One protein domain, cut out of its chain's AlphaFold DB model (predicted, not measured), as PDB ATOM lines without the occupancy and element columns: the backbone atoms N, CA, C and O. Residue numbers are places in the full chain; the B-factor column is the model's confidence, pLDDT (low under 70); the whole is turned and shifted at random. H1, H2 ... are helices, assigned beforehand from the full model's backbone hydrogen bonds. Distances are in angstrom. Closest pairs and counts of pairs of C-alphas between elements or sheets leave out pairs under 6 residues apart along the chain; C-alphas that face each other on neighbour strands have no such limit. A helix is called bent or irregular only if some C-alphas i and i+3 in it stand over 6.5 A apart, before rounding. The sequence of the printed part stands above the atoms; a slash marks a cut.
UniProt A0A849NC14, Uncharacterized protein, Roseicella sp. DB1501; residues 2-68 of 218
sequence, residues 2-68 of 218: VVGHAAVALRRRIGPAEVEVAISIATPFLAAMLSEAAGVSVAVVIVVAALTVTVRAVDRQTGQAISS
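This is residues 2 to 68 of the 218 residues of an uncharacterized protein of Roseicella sp. DB1501 (UniProt A0A849NC14). The bent helix H2 and helix H3 make a V, and the short helix H1 lies over its opening, touching H2a and H3. Beyond H3 comes an unnamed tail, of which residues 59 to 64 stick out. The printed part has 67 residues, of which 45 are in the three named helices, H1, H2 and H3 in order along the chain, with no named strand; the class is all helix, and the whole is compact, with a radius of gyration of the C-alphas of 12.3 A and spans of 37 by 24 by 13 A.

H1, residues 2 to 11, begins at C-alpha 2 (-39.188, 14.080, -2.625) and is 14.3 A long. H2, residues 17 to 37, was assigned as one helix by its hydrogen bonds but is bent: C-alphas 25 and 28 are 6.7 A apart. Its arms are H2a, residues 17 to 25, 12.5 A, and H2b, residues 28 to 37, 14.3 A. H3, residues 42 to 55, is 20.0 A long and ends at C-alpha 55 (-26.802, 8.113, 0.272).

H1 and H2a touch as a hairpin, closest C-alphas Arg 11 and Glu 20, 6.0 A. H1 touches residues 48 to 53 of H3 at a steep tilt of 42 degrees, closest C-alphas Gly 4 and Ala 49, 4.0 A. H2b and H3 touch, closest C-alphas Ala 32 and Val 42, 5.1 A. H2a and H3 are apart. In H1, H2a, H2b and H3 every O i to N i+4 pair is within hydrogen-bond range.

The C-alphas farthest apart, Gly 39 and Thr 62, are 37.9 A apart. The printed part has no cut, and both links are tight. Mean pLDDT of the printed part is 85.2; residue 15 is under 70.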
ATOM      1  N   VAL A   2     -37.952  14.827  -2.966       80.94
ATOM      2  CA  VAL A   2     -39.188  14.080  -2.625       80.94
ATOM      3  C   VAL A   2     -39.238  12.689  -3.266       80.94
ATOM      4  O   VAL A   2     -39.419  11.704  -2.559       80.94
ATOM      5  N   VAL A   3     -38.968  12.590  -4.571       79.88
ATOM      6  CA  VAL A   3     -38.991  11.310  -5.307       79.88
ATOM      7  C   VAL A   3     -38.020  10.283  -4.718       79.88
ATOM      8  O   VAL A   3     -38.399   9.145  -4.462       79.88
ATOM      9  N   GLY A   4     -36.786  10.695  -4.416       73.81
ATOM     10  CA  GLY A   4     -35.796   9.809  -3.798       73.81
ATOM     11  C   GLY A   4     -36.193   9.355  -2.390       73.81
ATOM     12  O   GLY A   4     -35.976   8.204  -2.029       73.81
ATOM     13  N   HIS A   5     -36.830  10.225  -1.599       83.44
ATOM     14  CA  HIS A   5     -37.346   9.849  -0.279       83.44
ATOM     15  C   HIS A   5     -38.498   8.849  -0.383       83.44
ATOM     16  O   HIS A   5     -38.524   7.883   0.375       83.44
ATOM     17  N   ALA A   6     -39.416   9.062  -1.329       81.31
ATOM     18  CA  ALA A   6     -40.523   8.152  -1.588       81.31
ATOM     19  C   ALA A   6     -40.013   6.770  -2.020       81.31
ATOM     20  O   ALA A   6     -40.440   5.765  -1.460       81.31
ATOM     21  N   ALA A   7     -39.032   6.721  -2.929       79.06
ATOM     22  CA  ALA A   7     -38.396   5.475  -3.343       79.06
ATOM     23  C   ALA A   7     -37.768   4.736  -2.148       79.06
ATOM     24  O   ALA A   7     -38.039   3.556  -1.945       79.06
ATOM     25  N   VAL A   8     -36.998   5.427  -1.300       79.56
ATOM     26  CA  VAL A   8     -36.387   4.825  -0.097       79.56
ATOM     27  C   VAL A   8     -37.446   4.324   0.891       79.56
ATOM     28  O   VAL A   8     -37.315   3.227   1.430       79.56
ATOM     29  N   ALA A   9     -38.502   5.105   1.131       80.12
ATOM     30  CA  ALA A   9     -39.588   4.720   2.030       80.12
ATOM     31  C   ALA A   9     -40.341   3.483   1.527       80.12
ATOM     32  O   ALA A   9     -40.712   2.626   2.328       80.12
ATOM     33  N   LEU A  10     -40.533   3.377   0.211       79.31
ATOM     34  CA  LEU A  10     -41.198   2.245  -0.415       79.31
ATOM     35  C   LEU A  10     -40.332   0.979  -0.334       79.31
ATOM     36  O   LEU A  10     -40.827  -0.060   0.088       79.31
ATOM     37  N   ARG A  11     -39.022   1.084  -0.604       79.25
ATOM     38  CA  ARG A  11     -38.072  -0.038  -0.463       79.25
ATOM     39  C   ARG A  11     -37.995  -0.578   0.964       79.25
ATOM     40  O   ARG A  11     -37.953  -1.780   1.152       79.25
ATOM     41  N   ARG A  12     -38.073   0.292   1.980       75.50
ATOM     42  CA  ARG A  12     -38.110  -0.124   3.398       75.50
ATOM     43  C   ARG A  12     -39.324  -0.983   3.764       75.50
ATOM     44  O   ARG A  12     -39.287  -1.669   4.776       75.50
ATOM     45  N   ARG A  13     -40.417  -0.898   3.000       78.12
ATOM     46  CA  ARG A  13     -41.672  -1.616   3.275       78.12
ATOM     47  C   ARG A  13     -41.825  -2.897   2.455       78.12
ATOM     48  O   ARG A  13     -42.821  -3.593   2.624       78.12
ATOM     49  N   ILE A  14     -40.886  -3.187   1.559       75.69
ATOM     50  CA  ILE A  14     -41.013  -4.235   0.547       75.69
ATOM     51  C   ILE A  14     -39.893  -5.248   0.741       75.69
ATOM     52  O   ILE A  14     -38.725  -4.889   0.774       75.69
ATOM     53  N   GLY A  15     -40.274  -6.517   0.885       69.81
ATOM     54  CA  GLY A  15     -39.345  -7.638   1.039       69.81
ATOM     55  C   GLY A  15     -38.887  -8.285  -0.278       69.81
ATOM     56  O   GLY A  15     -37.702  -8.586  -0.396       69.81
ATOM     57  N   PRO A  16     -39.770  -8.524  -1.274       84.25
ATOM     58  CA  PRO A  16     -39.382  -9.240  -2.493       84.25
ATOM     59  C   PRO A  16     -38.437  -8.443  -3.402       84.25
ATOM     60  O   PRO A  16     -38.715  -7.291  -3.749       84.25
ATOM     61  N   ALA A  17     -37.365  -9.097  -3.861       84.62
ATOM     62  CA  ALA A  17     -36.340  -8.503  -4.722       84.62
ATOM     63  C   ALA A  17     -36.901  -7.944  -6.042       84.62
ATOM     64  O   ALA A  17     -36.524  -6.851  -6.461       84.62
ATOM     65  N   GLU A  18     -37.829  -8.655  -6.687       86.56
ATOM     66  CA  GLU A  18     -38.414  -8.251  -7.975       86.56
ATOM     67  C   GLU A  18     -39.179  -6.925  -7.875       86.56
ATOM     68  O   GLU A  18     -39.054  -6.053  -8.738       86.56
ATOM     69  N   VAL A  19     -39.936  -6.743  -6.790       87.00
ATOM     70  CA  VAL A  19     -40.716  -5.522  -6.554       87.00
ATOM     71  C   VAL A  19     -39.777  -4.344  -6.295       87.00
ATOM     72  O   VAL A  19     -40.006  -3.240  -6.794       87.00
ATOM     73  N   GLU A  20     -38.683  -4.572  -5.566       86.81
ATOM     74  CA  GLU A  20     -37.667  -3.546  -5.346       86.81
ATOM     75  C   GLU A  20     -37.026  -3.084  -6.665       86.81
ATOM     76  O   GLU A  20     -36.856  -1.881  -6.894       86.81
ATOM     77  N   VAL A  21     -36.716  -4.028  -7.556       88.94
ATOM     78  CA  VAL A  21     -36.187  -3.735  -8.893       88.94
ATOM     79  C   VAL A  21     -37.201  -2.960  -9.728       88.94
ATOM     80  O   VAL A  21     -36.833  -1.949 -10.325       88.94
ATOM     81  N   ALA A  22     -38.477  -3.354  -9.718       89.94
ATOM     82  CA  ALA A  22     -39.531  -2.636 -10.435       89.94
ATOM     83  C   ALA A  22     -39.638  -1.171  -9.977       89.94
ATOM     84  O   ALA A  22     -39.701  -0.260 -10.802       89.94
ATOM     85  N   ILE A  23     -39.563  -0.915  -8.667       88.88
ATOM     86  CA  ILE A  23     -39.537   0.448  -8.113       88.88
ATOM     87  C   ILE A  23     -38.274   1.188  -8.533       88.88
ATOM     88  O   ILE A  23     -38.330   2.374  -8.856       88.88
ATOM     89  N   SER A  24     -37.131   0.502  -8.523       89.12
ATOM     90  CA  SER A  24     -35.855   1.041  -8.993       89.12
ATOM     91  C   SER A  24     -35.978   1.563 -10.422       89.12
ATOM     92  O   SER A  24     -35.648   2.721 -10.663       89.12
ATOM     93  N   ILE A  25     -36.544   0.757 -11.326       92.00
ATOM     94  CA  ILE A  25     -36.777   1.119 -12.727       92.00
ATOM     95  C   ILE A  25     -37.806   2.245 -12.844       92.00
ATOM     96  O   ILE A  25     -37.578   3.183 -13.594       92.00
ATOM     97  N   ALA A  26     -38.901   2.208 -12.083       92.25
ATOM     98  CA  ALA A  26     -39.949   3.230 -12.140       92.25
ATOM     99  C   ALA A  26     -39.493   4.608 -11.622       92.25
ATOM    100  O   ALA A  26     -39.985   5.641 -12.076       92.25
ATOM    101  N   THR A  27     -38.547   4.643 -10.678       91.75
ATOM    102  CA  THR A  27     -38.082   5.872 -10.013       91.75
ATOM    103  C   THR A  27     -37.631   6.976 -10.991       91.75
ATOM    104  O   THR A  27     -38.134   8.094 -10.856       91.75
ATOM    105  N   PRO A  28     -36.727   6.738 -11.966       91.88
ATOM    106  CA  PRO A  28     -36.320   7.769 -12.927       91.88
ATOM    107  C   PRO A  28     -37.461   8.256 -13.835       91.88
ATOM    108  O   PRO A  28     -37.511   9.448 -14.126       91.88
ATOM    109  N   PHE A  29     -38.408   7.398 -14.231       92.44
ATOM    110  CA  PHE A  29     -39.559   7.817 -15.048       92.44
ATOM    111  C   PHE A  29     -40.526   8.699 -14.257       92.44
ATOM    112  O   PHE A  29     -40.938   9.753 -14.734       92.44
ATOM    113  N   LEU A  30     -40.831   8.323 -13.011       92.00
ATOM    114  CA  LEU A  30     -41.642   9.153 -12.118       92.00
ATOM    115  C   LEU A  30     -40.957  10.490 -11.823       92.00
ATOM    116  O   LEU A  30     -41.614  11.529 -11.802       92.00
ATOM    117  N   ALA A  31     -39.636  10.483 -11.626       92.94
ATOM    118  CA  ALA A  31     -38.849  11.702 -11.475       92.94
ATOM    119  C   ALA A  31     -38.963  12.614 -12.707       92.94
ATOM    120  O   ALA A  31     -39.155  13.816 -12.533       92.94
ATOM    121  N   ALA A  32     -38.897  12.049 -13.917       91.56
ATOM    122  CA  ALA A  32     -39.058  12.798 -15.158       91.56
ATOM    123  C   ALA A  32     -40.457  13.421 -15.273       91.56
ATOM    124  O   ALA A  32     -40.573  14.639 -15.389       91.56
ATOM    125  N   MET A  33     -41.520  12.632 -15.111       92.69
ATOM    126  CA  MET A  33     -42.896  13.140 -15.191       92.69
ATOM    127  C   MET A  33     -43.170  14.254 -14.171       92.69
ATOM    128  O   MET A  33     -43.764  15.282 -14.492       92.69
ATOM    129  N   LEU A  34     -42.709  14.076 -12.929       91.25
ATOM    130  CA  LEU A  34     -42.876  15.083 -11.880       91.25
ATOM    131  C   LEU A  34     -42.056  16.345 -12.149       91.25
ATOM    132  O   LEU A  34     -42.478  17.435 -11.774       91.25
ATOM    133  N   SER A  35     -40.886  16.210 -12.778       93.56
ATOM    134  CA  SER A  35     -40.067  17.366 -13.140       93.56
ATOM    135  C   SER A  35     -40.720  18.222 -14.223       93.56
ATOM    136  O   SER A  35     -40.732  19.442 -14.086       93.56
ATOM    137  N   GLU A  36     -41.343  17.594 -15.225       90.69
ATOM    138  CA  GLU A  36     -42.089  18.286 -16.278       90.69
ATOM    139  C   GLU A  36     -43.300  19.018 -15.696       90.69
ATOM    140  O   GLU A  36     -43.475  20.210 -15.941       90.69
ATOM    141  N   ALA A  37     -44.079  18.345 -14.842       91.06
ATOM    142  CA  ALA A  37     -45.228  18.950 -14.169       91.06
ATOM    143  C   ALA A  37     -44.844  20.146 -13.278       91.06
ATOM    144  O   ALA A  37     -45.629  21.078 -13.116       91.06
ATOM    145  N   ALA A  38     -43.641  20.128 -12.699       91.88
ATOM    146  CA  ALA A  38     -43.123  21.206 -11.862       91.88
ATOM    147  C   ALA A  38     -42.324  22.270 -12.641       91.88
ATOM    148  O   ALA A  38     -41.874  23.241 -12.033       91.88
ATOM    149  N   GLY A  39     -42.118  22.103 -13.953       91.88
ATOM    150  CA  GLY A  39     -41.327  23.026 -14.772       91.88
ATOM    151  C   GLY A  39     -39.849  23.111 -14.368       91.88
ATOM    152  O   GLY A  39     -39.221  24.154 -14.537       91.88
ATOM    153  N   VAL A  40     -39.287  22.041 -13.800       93.69
ATOM    154  CA  VAL A  40     -37.884  21.978 -13.353       93.69
ATOM    155  C   VAL A  40     -37.073  21.004 -14.206       93.69
ATOM    156  O   VAL A  40     -37.614  20.158 -14.910       93.69
ATOM    157  N   SER A  41     -35.743  21.092 -14.132       91.56
ATOM    158  CA  SER A  41     -34.856  20.234 -14.927       91.56
ATOM    159  C   SER A  41     -35.034  18.743 -14.611       91.56
ATOM    160  O   SER A  41     -34.726  18.292 -13.502       91.56
ATOM    161  N   VAL A  42     -35.434  17.973 -15.628       90.25
ATOM    162  CA  VAL A  42     -35.548  16.504 -15.599       90.25
ATOM    163  C   VAL A  42     -34.264  15.853 -15.094       90.25
ATOM    164  O   VAL A  42     -34.285  15.072 -14.140       90.25
ATOM    165  N   ALA A  43     -33.125  16.229 -15.683       89.94
ATOM    166  CA  ALA A  43     -31.824  15.669 -15.333       89.94
ATOM    167  C   ALA A  43     -31.485  15.904 -13.854       89.94
ATOM    168  O   ALA A  43     -31.097  14.971 -13.151       89.94
ATOM    169  N   VAL A  44     -31.695  17.125 -13.350       90.56
ATOM    170  CA  VAL A  44     -31.413  17.461 -11.947       90.56
ATOM    171  C   VAL A  44     -32.308  16.662 -11.003       90.56
ATOM    172  O   VAL A  44     -31.824  16.133 -10.003       90.56
ATOM    173  N   VAL A  45     -33.604  16.529 -11.303       92.81
ATOM    174  CA  VAL A  45     -34.527  15.778 -10.441       92.81
ATOM    175  C   VAL A  45     -34.150  14.299 -10.383       92.81
ATOM    176  O   VAL A  45     -34.101  13.745  -9.278       92.81
ATOM    177  N   ILE A  46     -33.832  13.678 -11.524       92.94
ATOM    178  CA  ILE A  46     -33.381  12.280 -11.592       92.94
ATOM    179  C   ILE A  46     -32.077  12.097 -10.807       92.94
ATOM    180  O   ILE A  46     -32.004  11.215  -9.953       92.94
ATOM    181  N   VAL A  47     -31.074  12.955 -11.027       91.75
ATOM    182  CA  VAL A  47     -29.772  12.874 -10.340       91.75
ATOM    183  C   VAL A  47     -29.936  13.032  -8.833       91.75
ATOM    184  O   VAL A  47     -29.415  12.229  -8.060       91.75
ATOM    185  N   VAL A  48     -30.711  14.019  -8.382       92.44
ATOM    186  CA  VAL A  48     -30.966  14.224  -6.952       92.44
ATOM    187  C   VAL A  48     -31.733  13.040  -6.358       92.44
ATOM    188  O   VAL A  48     -31.454  12.646  -5.223       92.44
ATOM    189  N   ALA A  49     -32.695  12.457  -7.080       90.88
ATOM    190  CA  ALA A  49     -33.404  11.261  -6.629       90.88
ATOM    191  C   ALA A  49     -32.449  10.066  -6.484       90.88
ATOM    192  O   ALA A  49     -32.433   9.443  -5.423       90.88
ATOM    193  N   ALA A  50     -31.605   9.813  -7.488       89.75
ATOM    194  CA  ALA A  50     -30.597   8.758  -7.466       89.75
ATOM    195  C   ALA A  50     -29.598   8.945  -6.312       89.75
ATOM    196  O   ALA A  50     -29.422   8.036  -5.505       89.75
ATOM    197  N   LEU A  51     -29.028  10.146  -6.149       89.50
ATOM    198  CA  LEU A  51     -28.133  10.473  -5.033       89.50
ATOM    199  C   LEU A  51     -28.810  10.263  -3.676       89.50
ATOM    200  O   LEU A  51     -28.197   9.729  -2.755       89.50
ATOM    201  N   THR A  52     -30.086  10.638  -3.548       88.81
ATOM    202  CA  THR A  52     -30.851  10.416  -2.314       88.81
ATOM    203  C   THR A  52     -30.991   8.925  -2.007       88.81
ATOM    204  O   THR A  52     -30.810   8.530  -0.855       88.81
ATOM    205  N   VAL A  53     -31.293   8.103  -3.018       86.94
ATOM    206  CA  VAL A  53     -31.387   6.642  -2.878       86.94
ATOM    207  C   VAL A  53     -30.035   6.061  -2.470       86.94
ATOM    208  O   VAL A  53     -29.978   5.300  -1.510       86.94
ATOM    209  N   THR A  54     -28.943   6.467  -3.123       85.50
ATOM    210  CA  THR A  54     -27.588   5.969  -2.839       85.50
ATOM    211  C   THR A  54     -27.114   6.345  -1.437       85.50
ATOM    212  O   THR A  54     -26.683   5.481  -0.679       85.50
ATOM    213  N   VAL A  55     -27.244   7.617  -1.047       84.44
ATOM    214  CA  VAL A  55     -26.802   8.113   0.272       84.44
ATOM    215  C   VAL A  55     -27.585   7.472   1.415       84.44
ATOM    216  O   VAL A  55     -27.077   7.371   2.532       84.44
ATOM    217  N   ARG A  56     -28.825   7.053   1.158       82.31
ATOM    218  CA  ARG A  56     -29.687   6.413   2.155       82.31
ATOM    219  C   ARG A  56     -29.754   4.901   2.017       82.31
ATOM    220  O   ARG A  56     -30.480   4.297   2.789       82.31
ATOM    221  N   ALA A  57     -29.022   4.288   1.088       78.81
ATOM    222  CA  ALA A  57     -29.068   2.844   0.864       78.81
ATOM    223  C   ALA A  57     -28.634   2.037   2.100       78.81
ATOM    224  O   ALA A  57     -29.067   0.899   2.275       78.81
ATOM    225  N   VAL A  58     -27.808   2.640   2.959       79.31
ATOM    226  CA  VAL A  58     -27.377   2.093   4.246       79.31
ATOM    227  C   VAL A  58     -27.962   2.948   5.358       79.31
ATOM    228  O   VAL A  58     -27.839   4.177   5.342       79.31
ATOM    229  N   ASP A  59     -28.609   2.306   6.324       74.81
ATOM    230  CA  ASP A  59     -29.074   2.996   7.514       74.81
ATOM    231  C   ASP A  59     -27.873   3.392   8.384       74.81
ATOM    232  O   ASP A  59     -27.058   2.555   8.773       74.81
ATOM    233  N   ARG A  60     -27.738   4.688   8.674       73.44
ATOM    234  CA  ARG A  60     -26.594   5.224   9.426       73.44
ATOM    235  C   ARG A  60     -26.582   4.800  10.892       73.44
ATOM    236  O   ARG A  60     -25.521   4.849  11.501       73.44
ATOM    237  N   GLN A  61     -27.730   4.434  11.462       72.88
ATOM    238  CA  GLN A  61     -27.822   4.059  12.872       72.88
ATOM    239  C   GLN A  61     -27.482   2.584  13.088       72.88
ATOM    240  O   GLN A  61     -26.813   2.251  14.060       72.88
ATOM    241  N   THR A  62     -27.921   1.706  12.184       72.50
ATOM    242  CA  THR A  62     -27.727   0.250  12.315       72.50
ATOM    243  C   THR A  62     -26.585  -0.291  11.458       72.50
ATOM    244  O   THR A  62     -26.165  -1.429  11.653       72.50
ATOM    245  N   GLY A  63     -26.094   0.485  10.485       75.44
ATOM    246  CA  GLY A  63     -25.100   0.044   9.503       75.44
ATOM    247  C   GLY A  63     -25.634  -0.987   8.501       75.44
ATOM    248  O   GLY A  63     -24.880  -1.463   7.653       75.44
ATOM    249  N   GLN A  64     -26.919  -1.343   8.575       72.56
ATOM    250  CA  GLN A  64     -27.522  -2.332   7.690       72.56
ATOM    251  C   GLN A  64     -28.014  -1.689   6.393       72.56
ATOM    252  O   GLN A  64     -28.538  -0.573   6.374       72.56
ATOM    253  N   ALA A  65     -27.846  -2.409   5.284       78.81
ATOM    254  CA  ALA A  65     -28.433  -2.018   4.012       78.81
ATOM    255  C   ALA A  65     -29.963  -2.130   4.083       78.81
ATOM    256  O   ALA A  65     -30.486  -3.098   4.628       78.81
ATOM    257  N   ILE A  66     -30.671  -1.163   3.496       80.12
ATOM    258  CA  ILE A  66     -32.141  -1.174   3.411       80.12
ATOM    259  C   ILE A  66     -32.631  -2.357   2.569       80.12
ATOM    260  O   ILE A  66     -33.661  -2.949   2.869       80.12
ATOM    261  N   SER A  67     -31.888  -2.677   1.513       80.62
ATOM    262  CA  SER A  67     -32.192  -3.743   0.561       80.62
ATOM    263  C   SER A  67     -31.484  -5.033   0.955       80.62
ATOM    264  O   SER A  67     -30.312  -4.988   1.352       80.62
ATOM    265  N   SER A  68     -32.122  -6.186   0.750       82.44
ATOM    266  CA  SER A  68     -31.474  -7.484   0.968       82.44
ATOM    267  C   SER A  68     -30.278  -7.693   0.013       82.44
ATOM    268  O   SER A  68     -30.211  -7.064  -1.051       82.44
TER     269      SER A  68